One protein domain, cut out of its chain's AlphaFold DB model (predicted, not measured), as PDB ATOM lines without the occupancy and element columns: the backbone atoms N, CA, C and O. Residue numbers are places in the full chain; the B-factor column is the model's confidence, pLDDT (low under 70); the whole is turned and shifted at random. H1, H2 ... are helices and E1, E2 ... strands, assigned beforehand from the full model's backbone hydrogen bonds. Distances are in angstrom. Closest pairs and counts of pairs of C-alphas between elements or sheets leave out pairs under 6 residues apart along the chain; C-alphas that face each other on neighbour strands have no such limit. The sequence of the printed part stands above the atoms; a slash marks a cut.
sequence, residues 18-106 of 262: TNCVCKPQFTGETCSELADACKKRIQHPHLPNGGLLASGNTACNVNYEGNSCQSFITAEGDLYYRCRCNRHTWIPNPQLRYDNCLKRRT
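Overview. This is residues 18 to 106 of the 262 residues of the protein "EGF-like domain-containing protein" of Echinostoma caproni (UniProt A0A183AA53). With little regular structure, this is a rod of mostly loops, with the antiparallel hairpin E2-E3 along its middle, the short helix H1 beside it and strand E1 near one end. The printed part has 89 residues, 19 of them in named elements, E1, H1, E2, E3 along the chain, class mixed. It is only just compact, close to loose, radius of gyration of the C-alphas 14.2 A, spans 51 by 23 by 23 A.

Along the chain. Find C-alpha 68 at (-49.084, 49.871, -29.121); E2, residues 68 to 73, runs 17.2 A from there. E3, residues 79 to 84, runs 17.1 A to (-48.275, 45.935, -25.885). H1 is residues 56 to 59, 4.9 A; E1 is residues 20 to 22, 6.7 A.

Arrangement. Look for N 70 and O 82, 2.9 A apart, within hydrogen-bond range across E2 and E3, at 155 degrees. The closest C-alphas of H1 and E2 are Asn 57 and Cys 69, 5.9 A. H1 is too short for an O i to N i+4 pair; its one O i to N i+3 pair is within range. E1 pairs with no named strand and is apart from E2 and E3.

Size, cuts and confidence. C-alphas 18 and 106, the farthest apart, are 51.6 A apart. The printed part has no cut; the E1 to H1 link is long. Residues 18 to 19 have pLDDT under 70.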
ATOM      1  N   THR A  18     -25.733  48.167 -59.727       57.09
ATOM      2  CA  THR A  18     -25.279  48.158 -58.339       57.09
ATOM      3  C   THR A  18     -26.345  48.823 -57.482       57.09
ATOM      4  O   THR A  18     -26.364  50.034 -57.286       57.09
ATOM      5  N   ASN A  19     -27.275  48.014 -56.981       68.94
ATOM      6  CA  ASN A  19     -28.331  48.502 -56.111       68.94
ATOM      7  C   ASN A  19     -27.762  48.689 -54.695       68.94
ATOM      8  O   ASN A  19     -27.402  47.719 -54.021       68.94
ATOM      9  N   CYS A  20     -27.607  49.941 -54.269       72.38
ATOM     10  CA  CYS A  20     -27.153  50.286 -52.927       72.38
ATOM     11  C   CYS A  20     -28.294  50.043 -51.937       72.38
ATOM     12  O   CYS A  20     -29.317  50.717 -51.998       72.38
ATOM     13  N   VAL A  21     -28.112  49.096 -51.014       79.62
ATOM     14  CA  VAL A  21     -29.096  48.823 -49.959       79.62
ATOM     15  C   VAL A  21     -28.528  49.286 -48.622       79.62
ATOM     16  O   VAL A  21     -27.354  49.047 -48.305       79.62
ATOM     17  N   CYS A  22     -29.360  49.974 -47.845       83.38
ATOM     18  CA  CYS A  22     -29.019  50.375 -46.488       83.38
ATOM     19  C   CYS A  22     -28.713  49.152 -45.623       83.38
ATOM     20  O   CYS A  22     -29.265  48.069 -45.830       83.38
ATOM     21  N   LYS A  23     -27.851  49.334 -44.617       83.31
ATOM     22  CA  LYS A  23     -27.743  48.337 -43.547       83.31
ATOM     23  C   LYS A  23     -29.114  48.162 -42.869       83.31
ATOM     24  O   LYS A  23     -29.852  49.145 -42.815       83.31
ATOM     25  N   PRO A  24     -29.436  46.978 -42.311       82.31
ATOM     26  CA  PRO A  24     -30.758  46.689 -41.752       82.31
ATOM     27  C   PRO A  24     -31.307  47.776 -40.819       82.31
ATOM     28  O   PRO A  24     -32.463  48.153 -40.954       82.31
ATOM     29  N   GLN A  25     -30.464  48.320 -39.938       85.50
ATOM     30  CA  GLN A  25     -30.797  49.336 -38.937       85.50
ATOM     31  C   GLN A  25     -31.007  50.761 -39.482       85.50
ATOM     32  O   GLN A  25     -31.347  51.652 -38.705       85.50
ATOM     33  N   PHE A  26     -30.831  50.991 -40.786       87.56
ATOM     34  CA  PHE A  26     -30.999  52.299 -41.420       87.56
ATOM     35  C   PHE A  26     -31.978  52.257 -42.603       87.56
ATOM     36  O   PHE A  26     -32.139  51.237 -43.272       87.56
ATOM     37  N   THR A  27     -32.632  53.381 -42.886       87.19
ATOM     38  CA  THR A  27     -33.609  53.549 -43.970       87.19
ATOM     39  C   THR A  27     -33.496  54.933 -44.632       87.19
ATOM     40  O   THR A  27     -32.647  55.745 -44.258       87.19
ATOM     41  N   GLY A  28     -34.331  55.180 -45.645       83.69
ATOM     42  CA  GLY A  28     -34.312  56.389 -46.476       83.69
ATOM     43  C   GLY A  28     -33.385  56.273 -47.691       83.69
ATOM     44  O   GLY A  28     -32.628  55.313 -47.814       83.69
ATOM     45  N   GLU A  29     -33.441  57.255 -48.592       83.62
ATOM     46  CA  GLU A  29     -32.627  57.274 -49.824       83.62
ATOM     47  C   GLU A  29     -31.121  57.353 -49.529       83.62
ATOM     48  O   GLU A  29     -30.306  56.765 -50.235       83.62
ATOM     49  N   THR A  30     -30.755  58.034 -48.440       87.31
ATOM     50  CA  THR A  30     -29.366  58.231 -48.002       87.31
ATOM     51  C   THR A  30     -28.952  57.323 -46.840       87.31
ATOM     52  O   THR A  30     -27.837  57.453 -46.330       87.31
ATOM     53  N   CYS A  31     -29.819  56.405 -46.392       87.50
ATOM     54  CA  CYS A  31     -29.567  55.522 -45.245       87.50
ATOM     55  C   CYS A  31     -29.202  56.263 -43.944       87.50
ATOM     56  O   CYS A  31     -28.415  55.757 -43.141       87.50
ATOM     57  N   SER A  32     -29.717  57.480 -43.757       88.69
ATOM     58  CA  SER A  32     -29.398  58.339 -42.606       88.69
ATOM     59  C   SER A  32     -30.404  58.199 -41.463       88.69
ATOM     60  O   SER A  32     -30.097  58.540 -40.324       88.69
ATOM     61  N   GLU A  33     -31.595  57.682 -41.755       88.94
ATOM     62  CA  GLU A  33     -32.667  57.506 -40.779       88.94
ATOM     63  C   GLU A  33     -32.567  56.131 -40.124       88.94
ATOM     64  O   GLU A  33     -32.256  55.148 -40.794       88.94
ATOM     65  N   LEU A  34     -32.862  56.028 -38.829       88.81
ATOM     66  CA  LEU A  34     -32.964  54.728 -38.167       88.81
ATOM     67  C   LEU A  34     -34.203  53.979 -38.664       88.81
ATOM     68  O   LEU A  34     -35.296  54.537 -38.774       88.81
ATOM     69  N   ALA A  35     -34.026  52.696 -38.954       89.56
ATOM     70  CA  ALA A  35     -35.116  51.841 -39.380       89.56
ATOM     71  C   ALA A  35     -36.103  51.592 -38.225       89.56
ATOM     72  O   ALA A  35     -35.720  51.210 -37.121       89.56
ATOM     73  N   ASP A  36     -37.391  51.770 -38.511       92.00
ATOM     74  CA  ASP A  36     -38.484  51.571 -37.561       92.00
ATOM     75  C   ASP A  36     -39.277  50.306 -37.933       92.00
ATOM     76  O   ASP A  36     -40.060  50.286 -38.893       92.00
ATOM     77  N   ALA A  37     -39.069  49.248 -37.144       92.56
ATOM     78  CA  ALA A  37     -39.723  47.951 -37.305       92.56
ATOM     79  C   ALA A  37     -41.248  47.997 -37.082       92.56
ATOM     80  O   ALA A  37     -41.962  47.097 -37.535       92.56
ATOM     81  N   CYS A  38     -41.773  49.031 -36.413       95.25
ATOM     82  CA  CYS A  38     -43.210  49.229 -36.267       95.25
ATOM     83  C   CYS A  38     -43.832  49.741 -37.567       95.25
ATOM     84  O   CYS A  38     -44.874  49.239 -37.992       95.25
ATOM     85  N   LYS A  39     -43.189  50.700 -38.237       93.06
ATOM     86  CA  LYS A  39     -43.748  51.335 -39.442       93.06
ATOM     87  C   LYS A  39     -43.603  50.481 -40.693       93.06
ATOM     88  O   LYS A  39     -44.543  50.394 -41.482       93.06
ATOM     89  N   LYS A  40     -42.435  49.869 -40.899       88.12
ATOM     90  CA  LYS A  40     -42.119  49.145 -42.137       88.12
ATOM     91  C   LYS A  40     -41.746  47.700 -41.850       88.12
ATOM     92  O   LYS A  40     -41.119  47.379 -40.844       88.12
ATOM     93  N   ARG A  41     -42.116  46.815 -42.774       88.19
ATOM     94  CA  ARG A  41     -41.661  45.427 -42.753       88.19
ATOM     95  C   ARG A  41     -40.208  45.384 -43.223       88.19
ATOM     96  O   ARG A  41     -39.931  45.621 -44.395       88.19
ATOM     97  N   ILE A  42     -39.299  45.083 -42.305       85.25
ATOM     98  CA  ILE A  42     -37.868  44.979 -42.598       85.25
ATOM     99  C   ILE A  42     -37.590  43.600 -43.201       85.25
ATOM    100  O   ILE A  42     -37.777  42.584 -42.531       85.25
ATOM    101  N   GLN A  43     -37.133  43.561 -44.450       83.19
ATOM    102  CA  GLN A  43     -36.631  42.347 -45.094       83.19
ATOM    103  C   GLN A  43     -35.176  42.550 -45.487       83.19
ATOM    104  O   GLN A  43     -34.841  43.561 -46.103       83.19
ATOM    105  N   HIS A  44     -34.318  41.593 -45.151       78.56
ATOM    106  CA  HIS A  44     -32.916  41.668 -45.533       78.56
ATOM    107  C   HIS A  44     -32.294  40.266 -45.617       78.56
ATOM    108  O   HIS A  44     -32.499  39.473 -44.698       78.56
ATOM    109  N   PRO A  45     -31.488  39.954 -46.650       78.00
ATOM    110  CA  PRO A  45     -30.844  38.642 -46.792       78.00
ATOM    111  C   PRO A  45     -29.900  38.270 -45.641       78.00
ATOM    112  O   PRO A  45     -29.677  37.094 -45.386       78.00
ATOM    113  N   HIS A  46     -29.334  39.270 -44.959       75.12
ATOM    114  CA  HIS A  46     -28.457  39.068 -43.795       75.12
ATOM    115  C   HIS A  46     -29.198  38.993 -42.454       75.12
ATOM    116  O   HIS A  46     -28.551  38.772 -41.439       75.12
ATOM    117  N   LEU A  47     -30.520  39.193 -42.428       74.94
ATOM    118  CA  LEU A  47     -31.300  38.999 -41.206       74.94
ATOM    119  C   LEU A  47     -31.731  37.530 -41.084       74.94
ATOM    120  O   LEU A  47     -32.025  36.890 -42.102       74.94
ATOM    121  N   PRO A  48     -31.831  36.992 -39.857       71.88
ATOM    122  CA  PRO A  48     -32.336  35.642 -39.637       71.88
ATOM    123  C   PRO A  48     -33.730  35.476 -40.264       71.88
ATOM    124  O   PRO A  48     -34.582  36.360 -40.170       71.88
ATOM    125  N   ASN A  49     -33.950  34.350 -40.954       76.31
ATOM    126  CA  ASN A  49     -35.177  34.042 -41.708       76.31
ATOM    127  C   ASN A  49     -35.578  35.091 -42.772       76.31
ATOM    128  O   ASN A  49     -36.737  35.147 -43.183       76.31
ATOM    129  N   GLY A  50     -34.638  35.926 -43.230       78.75
ATOM    130  CA  GLY A  50     -34.897  36.978 -44.218       78.75
ATOM    131  C   GLY A  50     -35.545  38.245 -43.645       78.75
ATOM    132  O   GLY A  50     -35.950  39.118 -44.420       78.75
ATOM    133  N   GLY A  51     -35.637  38.370 -42.316       84.31
ATOM    134  CA  GLY A  51     -36.179  39.536 -41.614       84.31
ATOM    135  C   GLY A  51     -37.545  39.299 -40.963       84.31
ATOM    136  O   GLY A  51     -37.910  38.183 -40.597       84.31
ATOM    137  N   LEU A  52     -38.307  40.380 -40.789       87.12
ATOM    138  CA  LEU A  52     -39.579  40.368 -40.068       87.12
ATOM    139  C   LEU A  52     -40.729  39.832 -40.935       87.12
ATOM    140  O   LEU A  52     -40.873  40.153 -42.120       87.12
ATOM    141  N   LEU A  53     -41.613  39.045 -40.318       88.50
ATOM    142  CA  LEU A  53     -42.789  38.475 -40.987       88.50
ATOM    143  C   LEU A  53     -43.855  39.535 -41.307       88.50
ATOM    144  O   LEU A  53     -44.487  39.460 -42.355       88.50
ATOM    145  N   ALA A  54     -44.000  40.548 -40.454       91.19
ATOM    146  CA  ALA A  54     -44.934  41.661 -40.613       91.19
ATOM    147  C   ALA A  54     -44.344  42.947 -40.014       91.19
ATOM    148  O   ALA A  54     -43.433  42.877 -39.188       91.19
ATOM    149  N   SER A  55     -44.861  44.111 -40.420       93.88
ATOM    150  CA  SER A  55     -44.594  45.371 -39.717       93.88
ATOM    151  C   SER A  55     -45.252  45.351 -38.336       93.88
ATOM    152  O   SER A  55     -46.356  44.821 -38.164       93.88
ATOM    153  N   GLY A  56     -44.592  45.946 -37.347       95.50
ATOM    154  CA  GLY A  56     -45.069  45.920 -35.969       95.50
ATOM    155  C   GLY A  56     -46.409  46.633 -35.769       95.50
ATOM    156  O   GLY A  56     -47.246  46.128 -35.038       95.50
ATOM    157  N   ASN A  57     -46.703  47.731 -36.471       95.81
ATOM    158  CA  ASN A  57     -48.006  48.405 -36.360       95.81
ATOM    159  C   ASN A  57     -49.164  47.493 -36.786       95.81
ATOM    160  O   ASN A  57     -50.207  47.450 -36.130       95.81
ATOM    161  N   THR A  58     -48.961  46.727 -37.856       95.31
ATOM    162  CA  THR A  58     -49.940  45.751 -38.335       95.31
ATOM    163  C   THR A  58     -50.033  44.561 -37.381       95.31
ATOM    164  O   THR A  58     -51.135  44.181 -36.994       95.31
ATOM    165  N   ALA A  59     -48.900  44.009 -36.938       96.06
ATOM    166  CA  ALA A  59     -48.861  42.873 -36.014       96.06
ATOM    167  C   ALA A  59     -49.447  43.198 -34.628       96.06
ATOM    168  O   ALA A  59     -50.185  42.401 -34.051       96.06
ATOM    169  N   CYS A  60     -49.159  44.385 -34.099       96.50
ATOM    170  CA  CYS A  60     -49.663  44.853 -32.812       96.50
ATOM    171  C   CYS A  60     -51.078  45.431 -32.906       96.50
ATOM    172  O   CYS A  60     -51.623  45.812 -31.878       96.50
ATOM    173  N   ASN A  61     -51.682  45.496 -34.098       95.56
ATOM    174  CA  ASN A  61     -53.041  45.993 -34.301       95.56
ATOM    175  C   ASN A  61     -53.275  47.386 -33.670       95.56
ATOM    176  O   ASN A  61     -54.240  47.601 -32.929       95.56
ATOM    177  N   VAL A  62     -52.352  48.320 -33.937       95.62
ATOM    178  CA  VAL A  62     -52.269  49.637 -33.264       95.62
ATOM    179  C   VAL A  62     -53.432  50.582 -33.576       95.62
ATOM    180  O   VAL A  62     -53.632  51.556 -32.864       95.62
ATOM    181  N   ASN A  63     -54.214  50.294 -34.620       93.31
ATOM    182  CA  ASN A  63     -55.397  51.083 -34.973       93.31
ATOM    183  C   ASN A  63     -56.521  50.964 -33.930       93.31
ATOM    184  O   ASN A  63     -57.463  51.748 -33.962       93.31
ATOM    185  N   TYR A  64     -56.448  49.981 -33.028       90.44
ATOM    186  CA  TYR A  64     -57.404  49.813 -31.938       90.44
ATOM    187  C   TYR A  64     -56.845  50.372 -30.633       90.44
ATOM    188  O   TYR A  64     -55.684  50.151 -30.286       90.44
ATOM    189  N   GLU A  65     -57.707  51.052 -29.877       85.38
ATOM    190  CA  GLU A  65     -57.320  51.739 -28.648       85.38
ATOM    191  C   GLU A  65     -56.664  50.807 -27.615       85.38
ATOM    192  O   GLU A  65     -57.147  49.713 -27.294       85.38
ATOM    193  N   GLY A  66     -55.541  51.280 -27.074       89.94
ATOM    194  CA  GLY A  66     -54.741  50.604 -26.053       89.94
ATOM    195  C   GLY A  66     -53.685  49.636 -26.594       89.94
ATOM    196  O   GLY A  66     -52.800  49.242 -25.835       89.94
ATOM    197  N   ASN A  67     -53.727  49.279 -27.880       95.75
ATOM    198  CA  ASN A  67     -52.641  48.536 -28.512       95.75
ATOM    199  C   ASN A  67     -51.501  49.485 -28.911       95.75
ATOM    200  O   ASN A  67     -51.741  50.570 -29.435       95.75
ATOM    201  N   SER A  68     -50.249  49.078 -28.704       96.50
ATOM    202  CA  SER A  68     -49.084  49.871 -29.121       96.50
ATOM    203  C   SER A  68     -47.919  48.998 -29.580       96.50
ATOM    204  O   SER A  68     -47.792  47.840 -29.172       96.50
ATOM    205  N   CYS A  69     -47.072  49.566 -30.437       97.00
ATOM    206  CA  CYS A  69     -45.858  48.937 -30.944       97.00
ATOM    207  C   CYS A  69     -44.625  49.710 -30.469       97.00
ATOM    208  O   CYS A  69     -44.625  50.940 -30.458       97.00
ATOM    209  N   GLN A  70     -43.572  48.985 -30.097       95.81
ATOM    210  CA  GLN A  70     -42.262  49.548 -29.772       95.81
ATOM    211  C   GLN A  70     -41.187  48.854 -30.607       95.81
ATOM    212  O   GLN A  70     -41.086  47.630 -30.564       95.81
ATOM    213  N   SER A  71     -40.394  49.619 -31.358       93.38
ATOM    214  CA  SER A  71     -39.259  49.109 -32.132       93.38
ATOM    215  C   SER A  71     -37.977  49.133 -31.302       93.38
ATOM    216  O   SER A  71     -37.738  50.094 -30.569       93.38
ATOM    217  N   PHE A  72     -37.126  48.125 -31.470       91.56
ATOM    218  CA  PHE A  72     -35.844  48.006 -30.783       91.56
ATOM    219  C   PHE A  72     -34.742  47.603 -31.759       91.56
ATOM    220  O   PHE A  72     -34.983  46.867 -32.719       91.56
ATOM    221  N   ILE A  73     -33.530  48.072 -31.467       88.31
ATOM    222  CA  ILE A  73     -32.297  47.709 -32.163       88.31
ATOM    223  C   ILE A  73     -31.381  47.070 -31.118       88.31
ATOM    224  O   ILE A  73     -31.139  47.681 -30.074       88.31
ATOM    225  N   THR A  74     -30.928  45.836 -31.343       85.81
ATOM    226  CA  THR A  74     -29.967  45.175 -30.444       85.81
ATOM    227  C   THR A  74     -28.567  45.775 -30.594       85.81
ATOM    228  O   THR A  74     -28.296  46.520 -31.538       85.81
ATOM    229  N   ALA A  75     -27.651  45.435 -29.684       84.38
ATOM    230  CA  ALA A  75     -26.252  45.858 -29.783       84.38
ATOM    231  C   ALA A  75     -25.574  45.325 -31.063       84.38
ATOM    232  O   ALA A  75     -24.706  45.984 -31.632       84.38
ATOM    233  N   GLU A  76     -26.023  44.168 -31.551       82.12
ATOM    234  CA  GLU A  76     -25.572  43.517 -32.783       82.12
ATOM    235  C   GLU A  76     -26.169  44.166 -34.047       82.12
ATOM    236  O   GLU A  76     -25.725  43.894 -35.163       82.12
ATOM    237  N   GLY A  77     -27.146  45.066 -33.882       77.75
ATOM    238  CA  GLY A  77     -27.840  45.747 -34.973       77.75
ATOM    239  C   GLY A  77     -29.069  45.004 -35.502       77.75
ATOM    240  O   GLY A  77     -29.591  45.393 -36.550       77.75
ATOM    241  N   ASP A  78     -29.547  43.975 -34.795       81.88
ATOM    242  CA  ASP A  78     -30.787  43.285 -35.144       81.88
ATOM    243  C   ASP A  78     -32.000  44.147 -34.802       81.88
ATOM    244  O   ASP A  78     -32.063  44.819 -33.772       81.88
ATOM    245  N   LEU A  79     -33.000  44.090 -35.675       85.56
ATOM    246  CA  LEU A  79     -34.246  44.829 -35.540       85.56
ATOM    247  C   LEU A  79     -35.380  43.906 -35.130       85.56
ATOM    248  O   LEU A  79     -35.689  42.935 -35.823       85.56
ATOM    249  N   TYR A  80     -36.071  44.273 -34.060       89.88
ATOM    250  CA  TYR A  80     -37.307  43.620 -33.652       89.88
ATOM    251  C   TYR A  80     -38.300  44.642 -33.107       89.88
ATOM    252  O   TYR A  80     -37.971  45.801 -32.851       89.88
ATOM    253  N   TYR A  81     -39.549  44.222 -32.947       93.94
ATOM    254  CA  TYR A  81     -40.570  45.014 -32.278       93.94
ATOM    255  C   TYR A  81     -41.202  44.210 -31.148       93.94
ATOM    256  O   TYR A  81     -41.134  42.980 -31.129       93.94
ATOM    257  N   ARG A  82     -41.818  44.925 -30.208       96.00
ATOM    258  CA  ARG A  82     -42.643  44.357 -29.147       96.00
ATOM    259  C   ARG A  82     -44.020  44.998 -29.157       96.00
ATOM    260  O   ARG A  82     -44.138  46.224 -29.234       96.00
ATOM    261  N   CYS A  83     -45.039  44.171 -29.025       96.69
ATOM    262  CA  CYS A  83     -46.418  44.591 -28.926       96.69
ATOM    263  C   CYS A  83     -46.836  44.725 -27.465       96.69
ATOM    264  O   CYS A  83     -46.584  43.855 -26.631       96.69
ATOM    265  N   ARG A  84     -47.527  45.819 -27.139       96.56
ATOM    266  CA  ARG A  84     -48.275  45.935 -25.885       96.56
ATOM    267  C   ARG A  84     -49.755  45.914 -26.228       96.56
ATOM    268  O   ARG A  84     -50.268  46.885 -26.773       96.56
ATOM    269  N   CYS A  85     -50.410  44.798 -25.931       95.88
ATOM    270  CA  CYS A  85     -51.827  44.613 -26.226       95.88
ATOM    271  C   CYS A  85     -52.717  45.209 -25.137       95.88
ATOM    272  O   CYS A  85     -52.419  45.090 -23.943       95.88
ATOM    273  N   ASN A  86     -53.870  45.735 -25.541       94.38
ATOM    274  CA  ASN A  86     -54.976  46.020 -24.645       94.38
ATOM    275  C   ASN A  86     -55.569  44.700 -24.143       94.38
ATOM    276  O   ASN A  86     -56.460  44.126 -24.766       94.38
ATOM    277  N   ARG A  87     -55.099  44.228 -22.985       87.75
ATOM    278  CA  ARG A  87     -55.483  42.924 -22.419       87.75
ATOM    279  C   ARG A  87     -56.987  42.760 -22.185       87.75
ATOM    280  O   ARG A  87     -57.420  41.639 -21.933       87.75
ATOM    281  N   HIS A  88     -57.794  43.819 -22.234       87.69
ATOM    282  CA  HIS A  88     -59.249  43.709 -22.120       87.69
ATOM    283  C   HIS A  88     -59.905  43.202 -23.410       87.69
ATOM    284  O   HIS A  88     -60.903  42.489 -23.339       87.69
ATOM    285  N   THR A  89     -59.334  43.513 -24.573       89.50
ATOM    286  CA  THR A  89     -59.947  43.261 -25.887       89.50
ATOM    287  C   THR A  89     -59.069  42.440 -26.820       89.50
ATOM    288  O   THR A  89     -59.601  41.666 -27.613       89.50
ATOM    289  N   TRP A  90     -57.747  42.555 -26.710       93.50
ATOM    290  CA  TRP A  90     -56.771  41.920 -27.587       93.50
ATOM    291  C   TRP A  90     -55.671  41.230 -26.782       93.50
ATOM    292  O   TRP A  90     -55.126  41.760 -25.813       93.50
ATOM    293  N   ILE A  91     -55.333  40.024 -27.209       93.69
ATOM    294  CA  ILE A  91     -54.268  39.196 -26.654       93.69
ATOM    295  C   ILE A  91     -53.391  38.659 -27.795       93.69
ATOM    296  O   ILE A  91     -53.816  38.665 -28.959       93.69
ATOM    297  N   PRO A  92     -52.170  38.185 -27.495       95.62
ATOM    298  CA  PRO A  92     -51.334  37.546 -28.500       95.62
ATOM    299  C   PRO A  92     -52.007  36.313 -29.093       95.62
ATOM    300  O   PRO A  92     -52.582  35.491 -28.374       95.62
ATOM    301  N   ASN A  93     -51.940  36.179 -30.416       94.94
ATOM    302  CA  ASN A  93     -52.357  34.968 -31.102       94.94
ATOM    303  C   ASN A  93     -51.213  33.939 -31.054       94.94
ATOM    304  O   ASN A  93     -50.215  34.136 -31.751       94.94
ATOM    305  N   PRO A  94     -51.348  32.832 -30.296       92.81
ATOM    306  CA  PRO A  94     -50.283  31.841 -30.142       92.81
ATOM    307  C   PRO A  94     -50.021  31.017 -31.412       92.81
ATOM    308  O   PRO A  94     -48.997  30.350 -31.503       92.81
ATOM    309  N   GLN A  95     -50.922  31.056 -32.402       93.19
ATOM    310  CA  GLN A  95     -50.709  30.389 -33.695       93.19
ATOM    311  C   GLN A  95     -49.638  31.092 -34.541       93.19
ATOM    312  O   GLN A  95     -49.084  30.508 -35.470       93.19
ATOM    313  N   LEU A  96     -49.341  32.355 -34.227       93.81
ATOM    314  CA  LEU A  96     -48.350  33.158 -34.925       93.81
ATOM    315  C   LEU A  96     -47.059  33.184 -34.104       93.81
ATOM    316  O   LEU A  96     -47.057  33.555 -32.935       93.81
ATOM    317  N   ARG A  97     -45.940  32.812 -34.733       90.94
ATOM    318  CA  ARG A  97     -44.612  32.712 -34.091       90.94
ATOM    319  C   ARG A  97     -43.884  34.059 -33.955       90.94
ATOM    320  O   ARG A  97     -42.660  34.096 -33.944       90.94
ATOM    321  N   TYR A  98     -44.620  35.164 -33.908       91.19
ATOM    322  CA  TYR A  98     -44.085  36.516 -33.746       91.19
ATOM    323  C   TYR A  98     -44.972  37.314 -32.794       91.19
ATOM    324  O   TYR A  98     -46.153  37.001 -32.643       91.19
ATOM    325  N   ASP A  99     -44.404  38.330 -32.144       94.75
ATOM    326  CA  ASP A  99     -45.146  39.149 -31.185       94.75
ATOM    327  C   ASP A  99     -46.299  39.885 -31.879       94.75
ATOM    328  O   ASP A  99     -46.125  40.442 -32.961       94.75
ATOM    329  N   ASN A 100     -47.504  39.819 -31.322       95.69
ATOM    330  CA  ASN A 100     -48.703  40.319 -31.987       95.69
ATOM    331  C   ASN A 100     -49.846  40.567 -30.993       95.69
ATOM    332  O   ASN A 100     -49.832  40.053 -29.878       95.69
ATOM    333  N   CYS A 101     -50.866  41.307 -31.424       96.44
ATOM    334  CA  CYS A 101     -52.119  41.523 -30.686       96.44
ATOM    335  C   CYS A 101     -53.332  41.196 -31.565       96.44
ATOM    336  O   CYS A 101     -54.290  41.964 -31.636       96.44
ATOM    337  N   LEU A 102     -53.264  40.077 -32.293       95.38
ATOM    338  CA  LEU A 102     -54.227  39.746 -33.350       95.38
ATOM    339  C   LEU A 102     -55.357  38.819 -32.895       95.38
ATOM    340  O   LEU A 102     -56.295  38.583 -33.657       95.38
ATOM    341  N   LYS A 103     -55.307  38.285 -31.670       93.44
ATOM    342  CA  LYS A 103     -56.392  37.464 -31.128       93.44
ATOM    343  C   LYS A 103     -57.298  38.334 -30.267       93.44
ATOM    344  O   LYS A 103     -56.876  38.870 -29.246       93.44
ATOM    345  N   ARG A 104     -58.565  38.457 -30.656       89.69
ATOM    346  CA  ARG A 104     -59.571  39.115 -29.819       89.69
ATOM    347  C   ARG A 104     -59.820  38.267 -28.571       89.69
ATOM    348  O   ARG A 104     -60.039  37.062 -28.686       89.69
ATOM    349  N   ARG A 105     -59.794  38.896 -27.398       88.88
ATOM    350  CA  ARG A 105     -60.097  38.244 -26.125       88.88
ATOM    351  C   ARG A 105     -61.573  37.865 -26.079       88.88
ATOM    352  O   ARG A 105     -62.451  38.663 -26.404       88.88
ATOM    353  N   THR A 106     -61.833  36.641 -25.656       88.06
ATOM    354  CA  THR A 106     -63.159  36.051 -25.490       88.06
ATOM    355  C   THR A 106     -63.286  35.460 -24.089       88.06
ATOM    356  O   THR A 106     -62.289  35.238 -23.402       88.06
TER     357      THR A 106